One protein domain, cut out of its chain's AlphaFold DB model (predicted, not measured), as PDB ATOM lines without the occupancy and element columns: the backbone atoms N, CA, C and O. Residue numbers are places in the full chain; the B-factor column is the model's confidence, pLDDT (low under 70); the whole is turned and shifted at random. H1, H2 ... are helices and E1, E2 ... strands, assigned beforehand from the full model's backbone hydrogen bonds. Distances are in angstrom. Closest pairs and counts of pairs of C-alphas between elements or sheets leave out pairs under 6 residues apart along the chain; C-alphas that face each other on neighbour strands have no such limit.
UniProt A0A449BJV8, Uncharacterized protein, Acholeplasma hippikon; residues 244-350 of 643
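AT A GLANCE: This is residues 244 to 350 of the 643 residues of an uncharacterized protein of Acholeplasma hippikon (UniProt A0A449BJV8). One seven-stranded sheet, strongly twisted and curled like part of a barrel, makes the body, with two short helices, H1 and H2, on one face. The long strands E3, E2 and E1 form one wing, and E4 to E7 form the other, joined to it where E1 begins. The 107 printed residues run E1 E2 E3 H1 E4 E5 H2 E6 E7; the sheet's order is E3 E2 E1 E4 E5 E6 E7, antiparallel throughout, and the class is mostly strand. The whole is compact, radius of gyration of the C-alphas 13.3 A, spanning 38 by 31 by 22 A.

HOW THE PARTS SIT: E1, residues 255 to 262, E2, 265 to 272, and E3, 275 to 282, form a meander, each strand the antiparallel neighbour of the one before; N 258 and O 269 are 2.9 A apart, N 270 and O 277 2.8 A. E1 is staggered: residues 255 to 256 pair with E4, residues 297 to 302 (N 299 and O 255, 2.8 A), and 256 to 262 with E2. E4 and E5, residues 305 to 311, are a hairpin (N 300 and O 307, 2.9 A). E6, residues 336 to 340, is the antiparallel neighbour of E5 (N 308 and O 339, 2.9 A) and forms a hairpin with edge strand E7, residues 345 to 349 (N 338 and O 347, 2.8 A). H2, residues 319 to 324, is 8.9 A over the sheet, only just over E4 and E5, with 3 C-alphas on each; the closest C-alphas of H2 and E5 are Leu 319 and Asn 311, 6.3 A. H1, residues 289 to 292, is on the same face, over none of the strands, only just above the sheet's level at a height of 4.1 A; its Phe 292 and Phe 259 of E1 have C-alphas 6.1 A apart. Every O i to N i+4 pair of H2 is within hydrogen-bond range; H1 is too short for one.

IN THESE COORDINATES: E1 begins at C-alpha 255 (-22.422, -50.432, -17.613) and E7 ends at C-alpha 349 (-7.276, -49.955, -30.707). E1, E2 and E3 measure 22.6, 22.3 and 23.5 A; E4 and E5, 16.3 and 18.9 A.

THE WHOLE: The C-alphas farthest apart, Asp 263 and Glu 328, are 39.6 A apart. The printed part has no cut; the link H2 to E6 is long. No printed residue is under pLDDT 70.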
ATOM      1  N   GLY A 244     -22.583 -35.194 -18.004       88.25
ATOM      2  CA  GLY A 244     -22.227 -34.810 -16.635       88.25
ATOM      3  C   GLY A 244     -23.041 -35.503 -15.539       88.25
ATOM      4  O   GLY A 244     -22.590 -35.539 -14.398       88.25
ATOM      5  N   ASP A 245     -24.199 -36.072 -15.878       88.94
ATOM      6  CA  ASP A 245     -25.077 -36.775 -14.936       88.94
ATOM      7  C   ASP A 245     -24.775 -38.284 -14.872       88.94
ATOM      8  O   ASP A 245     -25.395 -39.017 -14.098       88.94
ATOM      9  N   LEU A 246     -23.827 -38.770 -15.682       92.00
ATOM     10  CA  LEU A 246     -23.472 -40.184 -15.706       92.00
ATOM     11  C   LEU A 246     -22.762 -40.617 -14.417       92.00
ATOM     12  O   LEU A 246     -21.839 -39.939 -13.954       92.00
ATOM     13  N   PRO A 247     -23.121 -41.787 -13.861       91.56
ATOM     14  CA  PRO A 247     -22.531 -42.265 -12.623       91.56
ATOM     15  C   PRO A 247     -21.058 -42.624 -12.827       91.56
ATOM     16  O   PRO A 247     -20.647 -43.073 -13.902       91.56
ATOM     17  N   THR A 248     -20.258 -42.469 -11.776       93.69
ATOM     18  CA  THR A 248     -18.941 -43.108 -11.695       93.69
ATOM     19  C   THR A 248     -19.119 -44.617 -11.568       93.69
ATOM     20  O   THR A 248     -19.984 -45.075 -10.821       93.69
ATOM     21  N   THR A 249     -18.309 -45.389 -12.287       89.88
ATOM     22  CA  THR A 249     -18.373 -46.854 -12.234       89.88
ATOM     23  C   THR A 249     -17.513 -47.401 -11.104       89.88
ATOM     24  O   THR A 249     -16.364 -46.984 -10.956       89.88
ATOM     25  N   ASP A 250     -18.054 -48.362 -10.361       85.00
ATOM     26  CA  ASP A 250     -17.336 -49.115  -9.336       85.00
ATOM     27  C   ASP A 250     -16.304 -50.051  -9.981       85.00
ATOM     28  O   ASP A 250     -16.397 -50.410 -11.162       85.00
ATOM     29  N   ASP A 251     -15.320 -50.484  -9.195       77.88
ATOM     30  CA  ASP A 251     -14.310 -51.426  -9.667       77.88
ATOM     31  C   ASP A 251     -14.953 -52.737 -10.143       77.88
ATOM     32  O   ASP A 251     -15.803 -53.331  -9.477       77.88
ATOM     33  N   ASN A 252     -14.533 -53.184 -11.329       70.00
ATOM     34  CA  ASN A 252     -14.972 -54.408 -12.007       70.00
ATOM     35  C   ASN A 252     -16.472 -54.468 -12.359       70.00
ATOM     36  O   ASN A 252     -16.952 -55.507 -12.824       70.00
ATOM     37  N   LEU A 253     -17.215 -53.368 -12.193       83.12
ATOM     38  CA  LEU A 253     -18.617 -53.272 -12.582       83.12
ATOM     39  C   LEU A 253     -18.783 -52.335 -13.780       83.12
ATOM     40  O   LEU A 253     -18.587 -51.127 -13.692       83.12
ATOM     41  N   LEU A 254     -19.189 -52.909 -14.910       88.38
ATOM     42  CA  LEU A 254     -19.350 -52.193 -16.173       88.38
ATOM     43  C   LEU A 254     -20.825 -51.874 -16.439       88.38
ATOM     44  O   LEU A 254     -21.711 -52.677 -16.130       88.38
ATOM     45  N   GLY A 255     -21.099 -50.724 -17.057       83.81
ATOM     46  CA  GLY A 255     -22.422 -50.432 -17.613       83.81
ATOM     47  C   GLY A 255     -22.598 -51.128 -18.961       83.81
ATOM     48  O   GLY A 255     -21.670 -51.152 -19.757       83.81
ATOM     49  N   ASN A 256     -23.769 -51.695 -19.244       87.06
ATOM     50  CA  ASN A 256     -24.046 -52.255 -20.573       87.06
ATOM     51  C   ASN A 256     -24.529 -51.145 -21.504       87.06
ATOM     52  O   ASN A 256     -25.364 -50.343 -21.088       87.06
ATOM     53  N   VAL A 257     -24.073 -51.137 -22.752       86.31
ATOM     54  CA  VAL A 257     -24.404 -50.077 -23.711       86.31
ATOM     55  C   VAL A 257     -25.191 -50.632 -24.893       86.31
ATOM     56  O   VAL A 257     -24.881 -51.708 -25.400       86.31
ATOM     57  N   PHE A 258     -26.209 -49.887 -25.320       88.19
ATOM     58  CA  PHE A 258     -27.032 -50.164 -26.498       88.19
ATOM     59  C   PHE A 258     -27.051 -48.931 -27.378       88.19
ATOM     60  O   PHE A 258     -27.120 -47.815 -26.864       88.19
ATOM     61  N   PHE A 259     -27.017 -49.158 -28.684       88.88
ATOM     62  CA  PHE A 259     -27.047 -48.103 -29.681       88.88
ATOM     63  C   PHE A 259     -28.304 -48.239 -30.529       88.88
ATOM     64  O   PHE A 259     -28.642 -49.335 -30.979       88.88
ATOM     65  N   GLU A 260     -28.956 -47.115 -30.777       88.00
ATOM     66  CA  GLU A 260     -29.929 -46.944 -31.845       88.00
ATOM     67  C   GLU A 260     -29.364 -45.900 -32.810       88.00
ATOM     68  O   GLU A 260     -28.923 -44.831 -32.392       88.00
ATOM     69  N   VAL A 261     -29.281 -46.250 -34.094       87.56
ATOM     70  CA  VAL A 261     -28.635 -45.419 -35.117       87.56
ATOM     71  C   VAL A 261     -29.681 -44.984 -36.130       87.56
ATOM     72  O   VAL A 261     -30.302 -45.830 -36.773       87.56
ATOM     73  N   ASP A 262     -29.830 -43.672 -36.294       88.00
ATOM     74  CA  ASP A 262     -30.661 -43.041 -37.320       88.00
ATOM     75  C   ASP A 262     -29.808 -42.045 -38.113       88.00
ATOM     76  O   ASP A 262     -29.474 -40.959 -37.638       88.00
ATOM     77  N   ASP A 263     -29.406 -42.444 -39.321       89.94
ATOM     78  CA  ASP A 263     -28.461 -41.712 -40.172       89.94
ATOM     79  C   ASP A 263     -27.133 -41.418 -39.440       89.94
ATOM     80  O   ASP A 263     -26.344 -42.335 -39.207       89.94
ATOM     81  N   TYR A 264     -26.901 -40.167 -39.033       90.56
ATOM     82  CA  TYR A 264     -25.725 -39.740 -38.263       90.56
ATOM     83  C   TYR A 264     -26.024 -39.459 -36.787       90.56
ATOM     84  O   TYR A 264     -25.140 -39.015 -36.050       90.56
ATOM     85  N   LYS A 265     -27.257 -39.703 -36.343       91.06
ATOM     86  CA  LYS A 265     -27.662 -39.610 -34.942       91.06
ATOM     87  C   LYS A 265     -27.515 -40.978 -34.284       91.06
ATOM     88  O   LYS A 265     -27.971 -41.985 -34.821       91.06
ATOM     89  N   VAL A 266     -26.863 -41.008 -33.127       91.88
ATOM     90  CA  VAL A 266     -26.690 -42.213 -32.313       91.88
ATOM     91  C   VAL A 266     -27.278 -41.954 -30.943       91.88
ATOM     92  O   VAL A 266     -26.761 -41.129 -30.185       91.88
ATOM     93  N   ASP A 267     -28.328 -42.696 -30.628       90.25
ATOM     94  CA  ASP A 267     -28.953 -42.697 -29.318       90.25
ATOM     95  C   ASP A 267     -28.353 -43.845 -28.504       90.25
ATOM     96  O   ASP A 267     -28.353 -45.013 -28.900       90.25
ATOM     97  N   VAL A 268     -27.773 -43.489 -27.365       92.81
ATOM     98  CA  VAL A 268     -26.999 -44.377 -26.506       92.81
ATOM     99  C   VAL A 268     -27.785 -44.627 -25.234       92.81
ATOM    100  O   VAL A 268     -28.049 -43.702 -24.467       92.81
ATOM    101  N   THR A 269     -28.108 -45.889 -24.968       89.62
ATOM    102  CA  THR A 269     -28.690 -46.302 -23.688       89.62
ATOM    103  C   THR A 269     -27.646 -47.027 -22.849       89.62
ATOM    104  O   THR A 269     -27.238 -48.143 -23.176       89.62
ATOM    105  N   ILE A 270     -27.246 -46.419 -21.734       89.94
ATOM    106  CA  ILE A 270     -26.330 -47.000 -20.750       89.94
ATOM    107  C   ILE A 270     -27.150 -47.579 -19.599       89.94
ATOM    108  O   ILE A 270     -27.856 -46.860 -18.901       89.94
ATOM    109  N   TRP A 271     -27.034 -48.882 -19.365       84.75
ATOM    110  CA  TRP A 271     -27.628 -49.566 -18.217       84.75
ATOM    111  C   TRP A 271     -26.570 -49.828 -17.152       84.75
ATOM    112  O   TRP A 271     -25.712 -50.698 -17.334       84.75
ATOM    113  N   TYR A 272     -26.662 -49.131 -16.020       85.31
ATOM    114  CA  TYR A 272     -25.726 -49.282 -14.908       85.31
ATOM    115  C   TYR A 272     -26.463 -49.334 -13.564       85.31
ATOM    116  O   TYR A 272     -27.296 -48.480 -13.265       85.31
ATOM    117  N   GLN A 273     -26.181 -50.372 -12.765       80.06
ATOM    118  CA  GLN A 273     -26.791 -50.611 -11.443       80.06
ATOM    119  C   GLN A 273     -28.331 -50.507 -11.418       80.06
ATOM    120  O   GLN A 273     -28.926 -50.008 -10.469       80.06
ATOM    121  N   GLY A 274     -28.985 -50.995 -12.476       72.81
ATOM    122  CA  GLY A 274     -30.448 -50.999 -12.592       72.81
ATOM    123  C   GLY A 274     -31.064 -49.687 -13.084       72.81
ATOM    124  O   GLY A 274     -32.273 -49.655 -13.287       72.81
ATOM    125  N   ASN A 275     -30.263 -48.647 -13.336       78.56
ATOM    126  CA  ASN A 275     -30.729 -47.373 -13.879       78.56
ATOM    127  C   ASN A 275     -30.343 -47.236 -15.364       78.56
ATOM    128  O   ASN A 275     -29.177 -47.481 -15.706       78.56
ATOM    129  N   PRO A 276     -31.289 -46.865 -16.247       85.25
ATOM    130  CA  PRO A 276     -30.991 -46.495 -17.622       85.25
ATOM    131  C   PRO A 276     -30.648 -45.002 -17.736       85.25
ATOM    132  O   PRO A 276     -31.345 -44.158 -17.178       85.25
ATOM    133  N   TYR A 277     -29.621 -44.685 -18.517       87.12
ATOM    134  CA  TYR A 277     -29.232 -43.325 -18.889       87.12
ATOM    135  C   TYR A 277     -29.262 -43.215 -20.413       87.12
ATOM    136  O   TYR A 277     -28.637 -44.035 -21.091       87.12
ATOM    137  N   LEU A 278     -30.000 -42.241 -20.945       91.19
ATOM    138  CA  LEU A 278     -30.169 -42.032 -22.386       91.19
ATOM    139  C   LEU A 278     -29.433 -40.766 -22.817       91.19
ATOM    140  O   LEU A 278     -29.673 -39.706 -22.247       91.19
ATOM    141  N   ILE A 279     -28.564 -40.872 -23.820       92.69
ATOM    142  CA  ILE A 279     -27.793 -39.744 -24.355       92.69
ATOM    143  C   ILE A 279     -27.806 -39.811 -25.876       92.69
ATOM    144  O   ILE A 279     -27.587 -40.881 -26.438       92.69
ATOM    145  N   SER A 280     -27.989 -38.674 -26.539       91.94
ATOM    146  CA  SER A 280     -27.974 -38.583 -28.000       91.94
ATOM    147  C   SER A 280     -26.720 -37.862 -28.489       91.94
ATOM    148  O   SER A 280     -26.379 -36.784 -27.998       91.94
ATOM    149  N   PHE A 281     -26.063 -38.416 -29.505       93.00
ATOM    150  CA  PHE A 281     -24.924 -37.797 -30.181       93.00
ATOM    151  C   PHE A 281     -25.201 -37.648 -31.673       93.00
ATOM    152  O   PHE A 281     -25.828 -38.506 -32.287       93.00
ATOM    153  N   ASN A 282     -24.699 -36.566 -32.269       92.88
ATOM    154  CA  ASN A 282     -24.699 -36.383 -33.718       92.88
ATOM    155  C   ASN A 282     -23.263 -36.475 -34.231       92.88
ATOM    156  O   ASN A 282     -22.386 -35.732 -33.779       92.88
ATOM    157  N   PHE A 283     -23.038 -37.376 -35.176       92.69
ATOM    158  CA  PHE A 283     -21.758 -37.598 -35.828       92.69
ATOM    159  C   PHE A 283     -21.685 -36.901 -37.184       92.69
ATOM    160  O   PHE A 283     -22.659 -36.354 -37.699       92.69
ATOM    161  N   THR A 284     -20.478 -36.873 -37.741       91.06
ATOM    162  CA  THR A 284     -20.244 -36.335 -39.084       91.06
ATOM    163  C   THR A 284     -20.431 -37.419 -40.135       91.06
ATOM    164  O   THR A 284     -20.297 -38.604 -39.836       91.06
ATOM    165  N   ASP A 285     -20.613 -37.008 -41.387       89.19
ATOM    166  CA  ASP A 285     -20.657 -37.903 -42.547       89.19
ATOM    167  C   ASP A 285     -19.397 -38.760 -42.739       89.19
ATOM    168  O   ASP A 285     -19.448 -39.826 -43.351       89.19
ATOM    169  N   SER A 286     -18.272 -38.312 -42.179       88.88
ATOM    170  CA  SER A 286     -16.995 -39.025 -42.190       88.88
ATOM    171  C   SER A 286     -16.867 -40.136 -41.139       88.88
ATOM    172  O   SER A 286     -15.896 -40.893 -41.174       88.88
ATOM    173  N   THR A 287     -17.808 -40.244 -40.196       89.81
ATOM    174  CA  THR A 287     -17.772 -41.259 -39.139       89.81
ATOM    175  C   THR A 287     -18.293 -42.599 -39.657       89.81
ATOM    176  O   THR A 287     -19.355 -42.674 -40.270       89.81
ATOM    177  N   ASP A 288     -17.562 -43.683 -39.383       90.38
ATOM    178  CA  ASP A 288     -18.012 -45.037 -39.711       90.38
ATOM    179  C   ASP A 288     -19.137 -45.487 -38.767       90.38
ATOM    180  O   ASP A 288     -18.900 -46.052 -37.702       90.38
ATOM    181  N   MET A 289     -20.384 -45.255 -39.174       89.44
ATOM    182  CA  MET A 289     -21.566 -45.606 -38.379       89.44
ATOM    183  C   MET A 289     -21.734 -47.119 -38.168       89.44
ATOM    184  O   MET A 289     -22.459 -47.536 -37.264       89.44
ATOM    185  N   SER A 290     -21.053 -47.964 -38.955       89.12
ATOM    186  CA  SER A 290     -21.138 -49.421 -38.798       89.12
ATOM    187  C   SER A 290     -20.539 -49.913 -37.478       89.12
ATOM    188  O   SER A 290     -20.910 -50.993 -37.014       89.12
ATOM    189  N   LEU A 291     -19.693 -49.101 -36.827       91.38
ATOM    190  CA  LEU A 291     -19.088 -49.420 -35.535       91.38
ATOM    191  C   LEU A 291     -20.133 -49.621 -34.425       91.38
ATOM    192  O   LEU A 291     -19.905 -50.398 -33.500       91.38
ATOM    193  N   PHE A 292     -21.286 -48.951 -34.519       89.00
ATOM    194  CA  PHE A 292     -22.351 -49.022 -33.513       89.00
ATOM    195  C   PHE A 292     -23.233 -50.271 -33.664       89.00
ATOM    196  O   PHE A 292     -23.998 -50.597 -32.760       89.00
ATOM    197  N   ASN A 293     -23.091 -51.023 -34.762       85.62
ATOM    198  CA  ASN A 293     -23.697 -52.344 -34.926       85.62
ATOM    199  C   ASN A 293     -22.791 -53.431 -34.317       85.62
ATOM    200  O   ASN A 293     -22.226 -54.274 -35.022       85.62
ATOM    201  N   THR A 294     -22.614 -53.366 -32.998       83.69
ATOM    202  CA  THR A 294     -21.781 -54.297 -32.229       83.69
ATOM    203  C   THR A 294     -22.619 -55.239 -31.364       83.69
ATOM    204  O   THR A 294     -23.741 -54.923 -30.974       83.69
ATOM    205  N   HIS A 295     -22.049 -56.398 -31.037       80.69
ATOM    206  CA  HIS A 295     -22.641 -57.358 -30.102       80.69
ATOM    207  C   HIS A 295     -22.237 -57.081 -28.648       80.69
ATOM    208  O   HIS A 295     -22.881 -57.584 -27.729       80.69
ATOM    209  N   GLU A 296     -21.173 -56.303 -28.427       85.38
ATOM    210  CA  GLU A 296     -20.595 -56.097 -27.102       85.38
ATOM    211  C   GLU A 296     -20.060 -54.665 -26.956       85.38
ATOM    212  O   GLU A 296     -19.114 -54.258 -27.634       85.38
ATOM    213  N   ALA A 297     -20.662 -53.898 -26.044       91.75
ATOM    214  CA  ALA A 297     -20.191 -52.571 -25.669       91.75
ATOM    215  C   ALA A 297     -20.437 -52.282 -24.188       91.75
ATOM    216  O   ALA A 297     -21.486 -52.629 -23.630       91.75
ATOM    217  N   TYR A 298     -19.473 -51.605 -23.565       95.12
ATOM    218  CA  TYR A 298     -19.479 -51.329 -22.134       95.12
ATOM    219  C   TYR A 298     -19.129 -49.886 -21.807       95.12
ATOM    220  O   TYR A 298     -18.266 -49.277 -22.428       95.12
ATOM    221  N   PHE A 299     -19.791 -49.364 -20.783       95.94
ATOM    222  CA  PHE A 299     -19.551 -48.054 -20.208       95.94
ATOM    223  C   PHE A 299     -18.656 -48.170 -18.979       95.94
ATOM    224  O   PHE A 299     -18.891 -49.010 -18.102       95.94
ATOM    225  N   LEU A 300     -17.671 -47.281 -18.910       94.81
ATOM    226  CA  LEU A 300     -16.754 -47.127 -17.794       94.81
ATOM    227  C   LEU A 300     -16.565 -45.635 -17.513       94.81
ATOM    228  O   LEU A 300     -16.309 -44.853 -18.423       94.81
ATOM    229  N   ASN A 301     -16.667 -45.237 -16.252       94.50
ATOM    230  CA  ASN A 301     -16.434 -43.866 -15.818       94.50
ATOM    231  C   ASN A 301     -15.581 -43.883 -14.556       94.50
ATOM    232  O   ASN A 301     -16.079 -43.783 -13.432       94.50
ATOM    233  N   LYS A 302     -14.275 -44.044 -14.768       89.06
ATOM    234  CA  LYS A 302     -13.261 -43.930 -13.720       89.06
ATOM    235  C   LYS A 302     -12.716 -42.505 -13.724       89.06
ATOM    236  O   LYS A 302     -12.405 -41.962 -14.781       89.06
ATOM    237  N   GLU A 303     -12.601 -41.900 -12.544       86.81
ATOM    238  CA  GLU A 303     -12.039 -40.548 -12.372       86.81
ATOM    239  C   GLU A 303     -12.742 -39.447 -13.201       86.81
ATOM    240  O   GLU A 303     -12.083 -38.541 -13.714       86.81
ATOM    241  N   ASN A 304     -14.073 -39.512 -13.350       87.50
ATOM    242  CA  ASN A 304     -14.870 -38.584 -14.173       87.50
ATOM    243  C   ASN A 304     -14.460 -38.546 -15.660       87.50
ATOM    244  O   ASN A 304     -14.546 -37.505 -16.318       87.50
ATOM    245  N   LYS A 305     -14.017 -39.687 -16.195       92.94
ATOM    246  CA  LYS A 305     -13.760 -39.903 -17.624       92.94
ATOM    247  C   LYS A 305     -14.782 -40.910 -18.164       92.94
ATOM    248  O   LYS A 305     -14.457 -42.093 -18.264       92.94
ATOM    249  N   PRO A 306     -16.023 -40.478 -18.457       95.88
ATOM    250  CA  PRO A 306     -17.046 -41.336 -19.033       95.88
ATOM    251  C   PRO A 306     -16.634 -41.781 -20.437       95.88
ATOM    252  O   PRO A 306     -16.471 -40.970 -21.349       95.88
ATOM    253  N   GLN A 307     -16.465 -43.088 -20.596       97.31
ATOM    254  CA  GLN A 307     -16.019 -43.722 -21.825       97.31
ATOM    255  C   GLN A 307     -16.908 -44.909 -22.179       97.31
ATOM    256  O   GLN A 307     -17.380 -45.639 -21.304       97.31
ATOM    257  N   ILE A 308     -17.094 -45.125 -23.476       97.75
ATOM    258  CA  ILE A 308     -17.736 -46.322 -24.015       97.75
ATOM    259  C   ILE A 308     -16.705 -47.109 -24.811       97.75
ATOM    260  O   ILE A 308     -16.059 -46.589 -25.714       97.75
ATOM    261  N   TYR A 309     -16.572 -48.381 -24.474       97.50
ATOM    262  CA  TYR A 309     -15.731 -49.338 -25.168       97.50
ATOM    263  C   TYR A 309     -16.623 -50.173 -26.077       97.50
ATOM    264  O   TYR A 309     -17.612 -50.741 -25.617       97.50
ATOM    265  N   ILE A 310     -16.289 -50.231 -27.363       96.88
ATOM    266  CA  ILE A 310     -17.102 -50.862 -28.406       96.88
ATOM    267  C   ILE A 310     -16.270 -51.958 -29.054       96.88
ATOM    268  O   ILE A 310     -15.228 -51.672 -29.647       96.88
ATOM    269  N   ASN A 311     -16.709 -53.208 -28.944       93.00
ATOM    270  CA  ASN A 311     -16.015 -54.333 -29.554       93.00
ATOM    271  C   ASN A 311     -16.189 -54.287 -31.080       93.00
ATOM    272  O   ASN A 311     -17.307 -54.131 -31.577       93.00
ATOM    273  N   LYS A 312     -15.089 -54.422 -31.827       91.38
ATOM    274  CA  LYS A 312     -15.104 -54.474 -33.299       91.38
ATOM    275  C   LYS A 312     -15.192 -55.903 -33.841       91.38
ATOM    276  O   LYS A 312     -15.539 -56.092 -35.005       91.38
ATOM    277  N   SER A 313     -14.866 -56.908 -33.028       84.38
ATOM    278  CA  SER A 313     -14.957 -58.323 -33.393       84.38
ATOM    279  C   SER A 313     -16.399 -58.811 -33.280       84.38
ATOM    280  O   SER A 313     -17.118 -58.470 -32.344       84.38
ATOM    281  N   LYS A 314     -16.826 -59.651 -34.226       77.12
ATOM    282  CA  LYS A 314     -18.173 -60.257 -34.213       77.12
ATOM    283  C   LYS A 314     -18.231 -61.594 -33.476       77.12
ATOM    284  O   LYS A 314     -19.296 -62.035 -33.074       77.12
ATOM    285  N   ASP A 315     -17.086 -62.240 -33.352       77.19
ATOM    286  CA  ASP A 315     -16.885 -63.625 -32.934       77.19
ATOM    287  C   ASP A 315     -16.203 -63.752 -31.563       77.19
ATOM    288  O   ASP A 315     -16.363 -64.763 -30.884       77.19
ATOM    289  N   ARG A 316     -15.473 -62.720 -31.128       83.50
ATOM    290  CA  ARG A 316     -14.731 -62.696 -29.862       83.50
ATOM    291  C   ARG A 316     -15.362 -61.709 -28.892       83.50
ATOM    292  O   ARG A 316     -15.040 -60.526 -28.922       83.50
ATOM    293  N   LEU A 317     -16.256 -62.201 -28.040       87.06
ATOM    294  CA  LEU A 317     -16.976 -61.412 -27.032       87.06
ATOM    295  C   LEU A 317     -16.201 -61.384 -25.702       87.06
ATOM    296  O   LEU A 317     -16.646 -61.938 -24.700       87.06
ATOM    297  N   TYR A 318     -14.980 -60.841 -25.738       86.94
ATOM    298  CA  TYR A 318     -14.048 -60.823 -24.601       86.94
ATOM    299  C   TYR A 318     -13.883 -59.433 -23.978       86.94
ATOM    300  O   TYR A 318     -13.112 -59.279 -23.029       86.94
ATOM    301  N   LEU A 319     -14.560 -58.402 -24.496       89.31
ATOM    302  CA  LEU A 319     -14.347 -57.024 -24.050       89.31
ATOM    303  C   LEU A 319     -14.675 -56.869 -22.563       89.31
ATOM    304  O   LEU A 319     -13.970 -56.160 -21.848       89.31
ATOM    305  N   ARG A 320     -15.700 -57.575 -22.068       90.12
ATOM    306  CA  ARG A 320     -16.020 -57.592 -20.637       90.12
ATOM    307  C   ARG A 320     -14.873 -58.132 -19.792       90.12
ATOM    308  O   ARG A 320     -14.532 -57.530 -18.775       90.12
ATOM    309  N   ASP A 321     -14.322 -59.271 -20.196       88.62
ATOM    310  CA  ASP A 321     -13.261 -59.959 -19.459       88.62
ATOM    311  C   ASP A 321     -11.990 -59.094 -19.410       88.62
ATOM    312  O   ASP A 321     -11.316 -59.054 -18.389       88.62
ATOM    313  N   ILE A 322     -11.713 -58.324 -20.469       90.38
ATOM    314  CA  ILE A 322     -10.589 -57.376 -20.523       90.38
ATOM    315  C   ILE A 322     -10.826 -56.188 -19.584       90.38
ATOM    316  O   ILE A 322      -9.976 -55.870 -18.761       90.38
ATOM    317  N   LEU A 323     -11.992 -55.541 -19.669       90.31
ATOM    318  CA  LEU A 323     -12.271 -54.309 -18.918       90.31
ATOM    319  C   LEU A 323     -12.523 -54.527 -17.421       90.31
ATOM    320  O   LEU A 323     -12.439 -53.580 -16.638       90.31
ATOM    321  N   SER A 324     -12.887 -55.749 -17.033       88.38
ATOM    322  CA  SER A 324     -13.097 -56.135 -15.633       88.38
ATOM    323  C   SER A 324     -11.877 -56.794 -14.989       88.38
ATOM    324  O   SER A 324     -11.896 -57.032 -13.781       88.38
ATOM    325  N   ALA A 325     -10.830 -57.083 -15.765       86.81
ATOM    326  CA  ALA A 325      -9.569 -57.573 -15.236       86.81
ATOM    327  C   ALA A 325      -8.742 -56.433 -14.625       86.81
ATOM    328  O   ALA A 325      -8.825 -55.273 -15.037       86.81
ATOM    329  N   ASP A 326      -7.889 -56.780 -13.660       84.38
ATOM    330  CA  ASP A 326      -6.804 -55.889 -13.253       84.38
ATOM    331  C   ASP A 326      -5.887 -55.620 -14.451       84.38
ATOM    332  O   ASP A 326      -5.601 -56.524 -15.238       84.38
ATOM    333  N   SER A 327      -5.340 -54.407 -14.547       78.75
ATOM    334  CA  SER A 327      -4.493 -53.981 -15.676       78.75
ATOM    335  C   SER A 327      -3.238 -54.839 -15.887       78.75
ATOM    336  O   SER A 327      -2.581 -54.762 -16.922       78.75
ATOM    337  N   GLU A 328      -2.844 -55.627 -14.886       83.44
ATOM    338  CA  GLU A 328      -1.722 -56.562 -14.997       83.44
ATOM    339  C   GLU A 328      -2.143 -57.980 -15.402       83.44
ATOM    340  O   GLU A 328      -1.273 -58.796 -15.704       83.44
ATOM    341  N   LEU A 329      -3.439 -58.286 -15.432       87.06
ATOM    342  CA  LEU A 329      -3.996 -59.633 -15.573       87.06
ATOM    343  C   LEU A 329      -5.035 -59.740 -16.698       87.06
ATOM    344  O   LEU A 329      -5.851 -60.658 -16.678       87.06
ATOM    345  N   GLU A 330      -5.006 -58.835 -17.678       92.19
ATOM    346  CA  GLU A 330      -5.894 -58.903 -18.843       92.19
ATOM    347  C   GLU A 330      -5.777 -60.280 -19.531       92.19
ATOM    348  O   GLU A 330      -4.671 -60.678 -19.919       92.19
ATOM    349  N   PRO A 331      -6.881 -61.040 -19.677       91.06
ATOM    350  CA  PRO A 331      -6.824 -62.426 -20.138       91.06
ATOM    351  C   PRO A 331      -6.784 -62.553 -21.665       91.06
ATOM    352  O   PRO A 331      -6.460 -63.617 -22.197       91.06
ATOM    353  N   ALA A 332      -7.121 -61.490 -22.393       93.38
ATOM    354  CA  ALA A 332      -7.171 -61.502 -23.844       93.38
ATOM    355  C   ALA A 332      -6.981 -60.117 -24.451       93.38
ATOM    356  O   ALA A 332      -6.898 -59.114 -23.754       93.38
ATOM    357  N   PHE A 333      -6.935 -60.084 -25.777       93.88
ATOM    358  CA  PHE A 333      -7.058 -58.866 -26.557       93.88
ATOM    359  C   PHE A 333      -8.227 -59.006 -27.527       93.88
ATOM    360  O   PHE A 333      -8.398 -60.048 -28.162       93.88
ATOM    361  N   VAL A 334      -8.995 -57.931 -27.676       93.38
ATOM    362  CA  VAL A 334      -9.986 -57.792 -28.739       93.38
ATOM    363  C   VAL A 334      -9.864 -56.399 -29.357       93.38
ATOM    364  O   VAL A 334      -9.738 -55.423 -28.608       93.38
ATOM    365  N   PRO A 335      -9.896 -56.266 -30.694       94.81
ATOM    366  CA  PRO A 335      -9.970 -54.963 -31.335       94.81
ATOM    367  C   PRO A 335     -11.206 -54.200 -30.861       94.81
ATOM    368  O   PRO A 335     -12.327 -54.714 -30.919       94.81
ATOM    369  N   HIS A 336     -11.016 -52.968 -30.402       95.88
ATOM    370  CA  HIS A 336     -12.103 -52.162 -29.853       95.88
ATOM    371  C   HIS A 336     -11.912 -50.671 -30.132       95.88
ATOM    372  O   HIS A 336     -10.811 -50.196 -30.413       95.88
ATOM    373  N   VAL A 337     -13.008 -49.922 -30.059       97.12
ATOM    374  CA  VAL A 337     -13.006 -48.456 -30.074       97.12
ATOM    375  C   VAL A 337     -13.239 -47.957 -28.657       97.12
ATOM    376  O   VAL A 337     -14.127 -48.451 -27.968       97.12
ATOM    377  N   ILE A 338     -12.456 -46.967 -28.241       97.38
ATOM    378  CA  ILE A 338     -12.688 -46.196 -27.021       97.38
ATOM    379  C   ILE A 338     -13.318 -44.873 -27.441       97.38
ATOM    380  O   ILE A 338     -12.701 -44.093 -28.167       97.38
ATOM    381  N   TRP A 339     -14.543 -44.636 -26.995       97.50
ATOM    382  CA  TRP A 339     -15.280 -43.402 -27.212       97.50
ATOM    383  C   TRP A 339     -15.267 -42.561 -25.940       97.50
ATOM    384  O   TRP A 339     -15.822 -42.977 -24.924       97.50
ATOM    385  N   ASP A 340     -14.632 -41.392 -25.986       96.38
ATOM    386  CA  ASP A 340     -14.682 -40.410 -24.901       96.38
ATOM    387  C   ASP A 340     -15.951 -39.559 -25.033       96.38
ATOM    388  O   ASP A 340     -16.119 -38.822 -26.007       96.38
ATOM    389  N   LEU A 341     -16.854 -39.661 -24.055       95.44
ATOM    390  CA  LEU A 341     -18.148 -38.979 -24.109       95.44
ATOM    391  C   LEU A 341     -18.049 -37.478 -23.813       95.44
ATOM    392  O   LEU A 341     -18.947 -36.731 -24.194       95.44
ATOM    393  N   ASN A 342     -16.977 -37.015 -23.163       93.50
ATOM    394  CA  ASN A 342     -16.785 -35.588 -22.901       93.50
ATOM    395  C   ASN A 342     -16.352 -34.842 -24.166       93.50
ATOM    396  O   ASN A 342     -16.774 -33.709 -24.393       93.50
ATOM    397  N   THR A 343     -15.473 -35.454 -24.963       93.31
ATOM    398  CA  THR A 343     -14.902 -34.832 -26.170       93.31
ATOM    399  C   THR A 343     -15.583 -35.278 -27.458       93.31
ATOM    400  O   THR A 343     -15.406 -34.636 -28.493       93.31
ATOM    401  N   ASN A 344     -16.377 -36.349 -27.398       92.25
ATOM    402  CA  ASN A 344     -16.927 -37.055 -28.550       92.25
ATOM    403  C   ASN A 344     -15.844 -37.602 -29.507       92.25
ATOM    404  O   ASN A 344     -16.069 -37.734 -30.710       92.25
ATOM    405  N   GLU A 345     -14.651 -37.908 -28.989       94.44
ATOM    406  CA  GLU A 345     -13.554 -38.476 -29.776       94.44
ATOM    407  C   GLU A 345     -13.590 -40.011 -29.761       94.44
ATOM    408  O   GLU A 345     -13.764 -40.642 -28.717       94.44
ATOM    409  N   LEU A 346     -13.377 -40.615 -30.934       95.00
ATOM    410  CA  LEU A 346     -13.286 -42.063 -31.126       95.00
ATOM    411  C   LEU A 346     -11.829 -42.464 -31.367       95.00
ATOM    412  O   LEU A 346     -11.194 -42.003 -32.318       95.00
ATOM    413  N   LYS A 347     -11.300 -43.362 -30.534       96.50
ATOM    414  CA  LYS A 347      -9.943 -43.901 -30.661       96.50
ATOM    415  C   LYS A 347      -9.986 -45.403 -30.913       96.50
ATOM    416  O   LYS A 347     -10.410 -46.165 -30.050       96.50
ATOM    417  N   SER A 348      -9.495 -45.832 -32.074       95.50
ATOM    418  CA  SER A 348      -9.399 -47.256 -32.417       95.50
ATOM    419  C   SER A 348      -8.153 -47.893 -31.798       95.50
ATOM    420  O   SER A 348      -7.051 -47.345 -31.898       95.50
ATOM    421  N   ILE A 349      -8.330 -49.060 -31.181       95.62
ATOM    422  CA  ILE A 349      -7.276 -49.955 -30.707       95.62
ATOM    423  C   ILE A 349      -7.406 -51.256 -31.504       95.62
ATOM    424  O   ILE A 349      -8.193 -52.135 -31.161       95.62
ATOM    425  N   ASP A 350      -6.659 -51.354 -32.603       94.06
ATOM    426  CA  ASP A 350      -6.840 -52.443 -33.574       94.06
ATOM    427  C   ASP A 350      -5.859 -53.594 -33.390       94.06
ATOM    428  O   ASP A 350      -6.168 -54.727 -33.746       94.06
TER     429      ASP A 350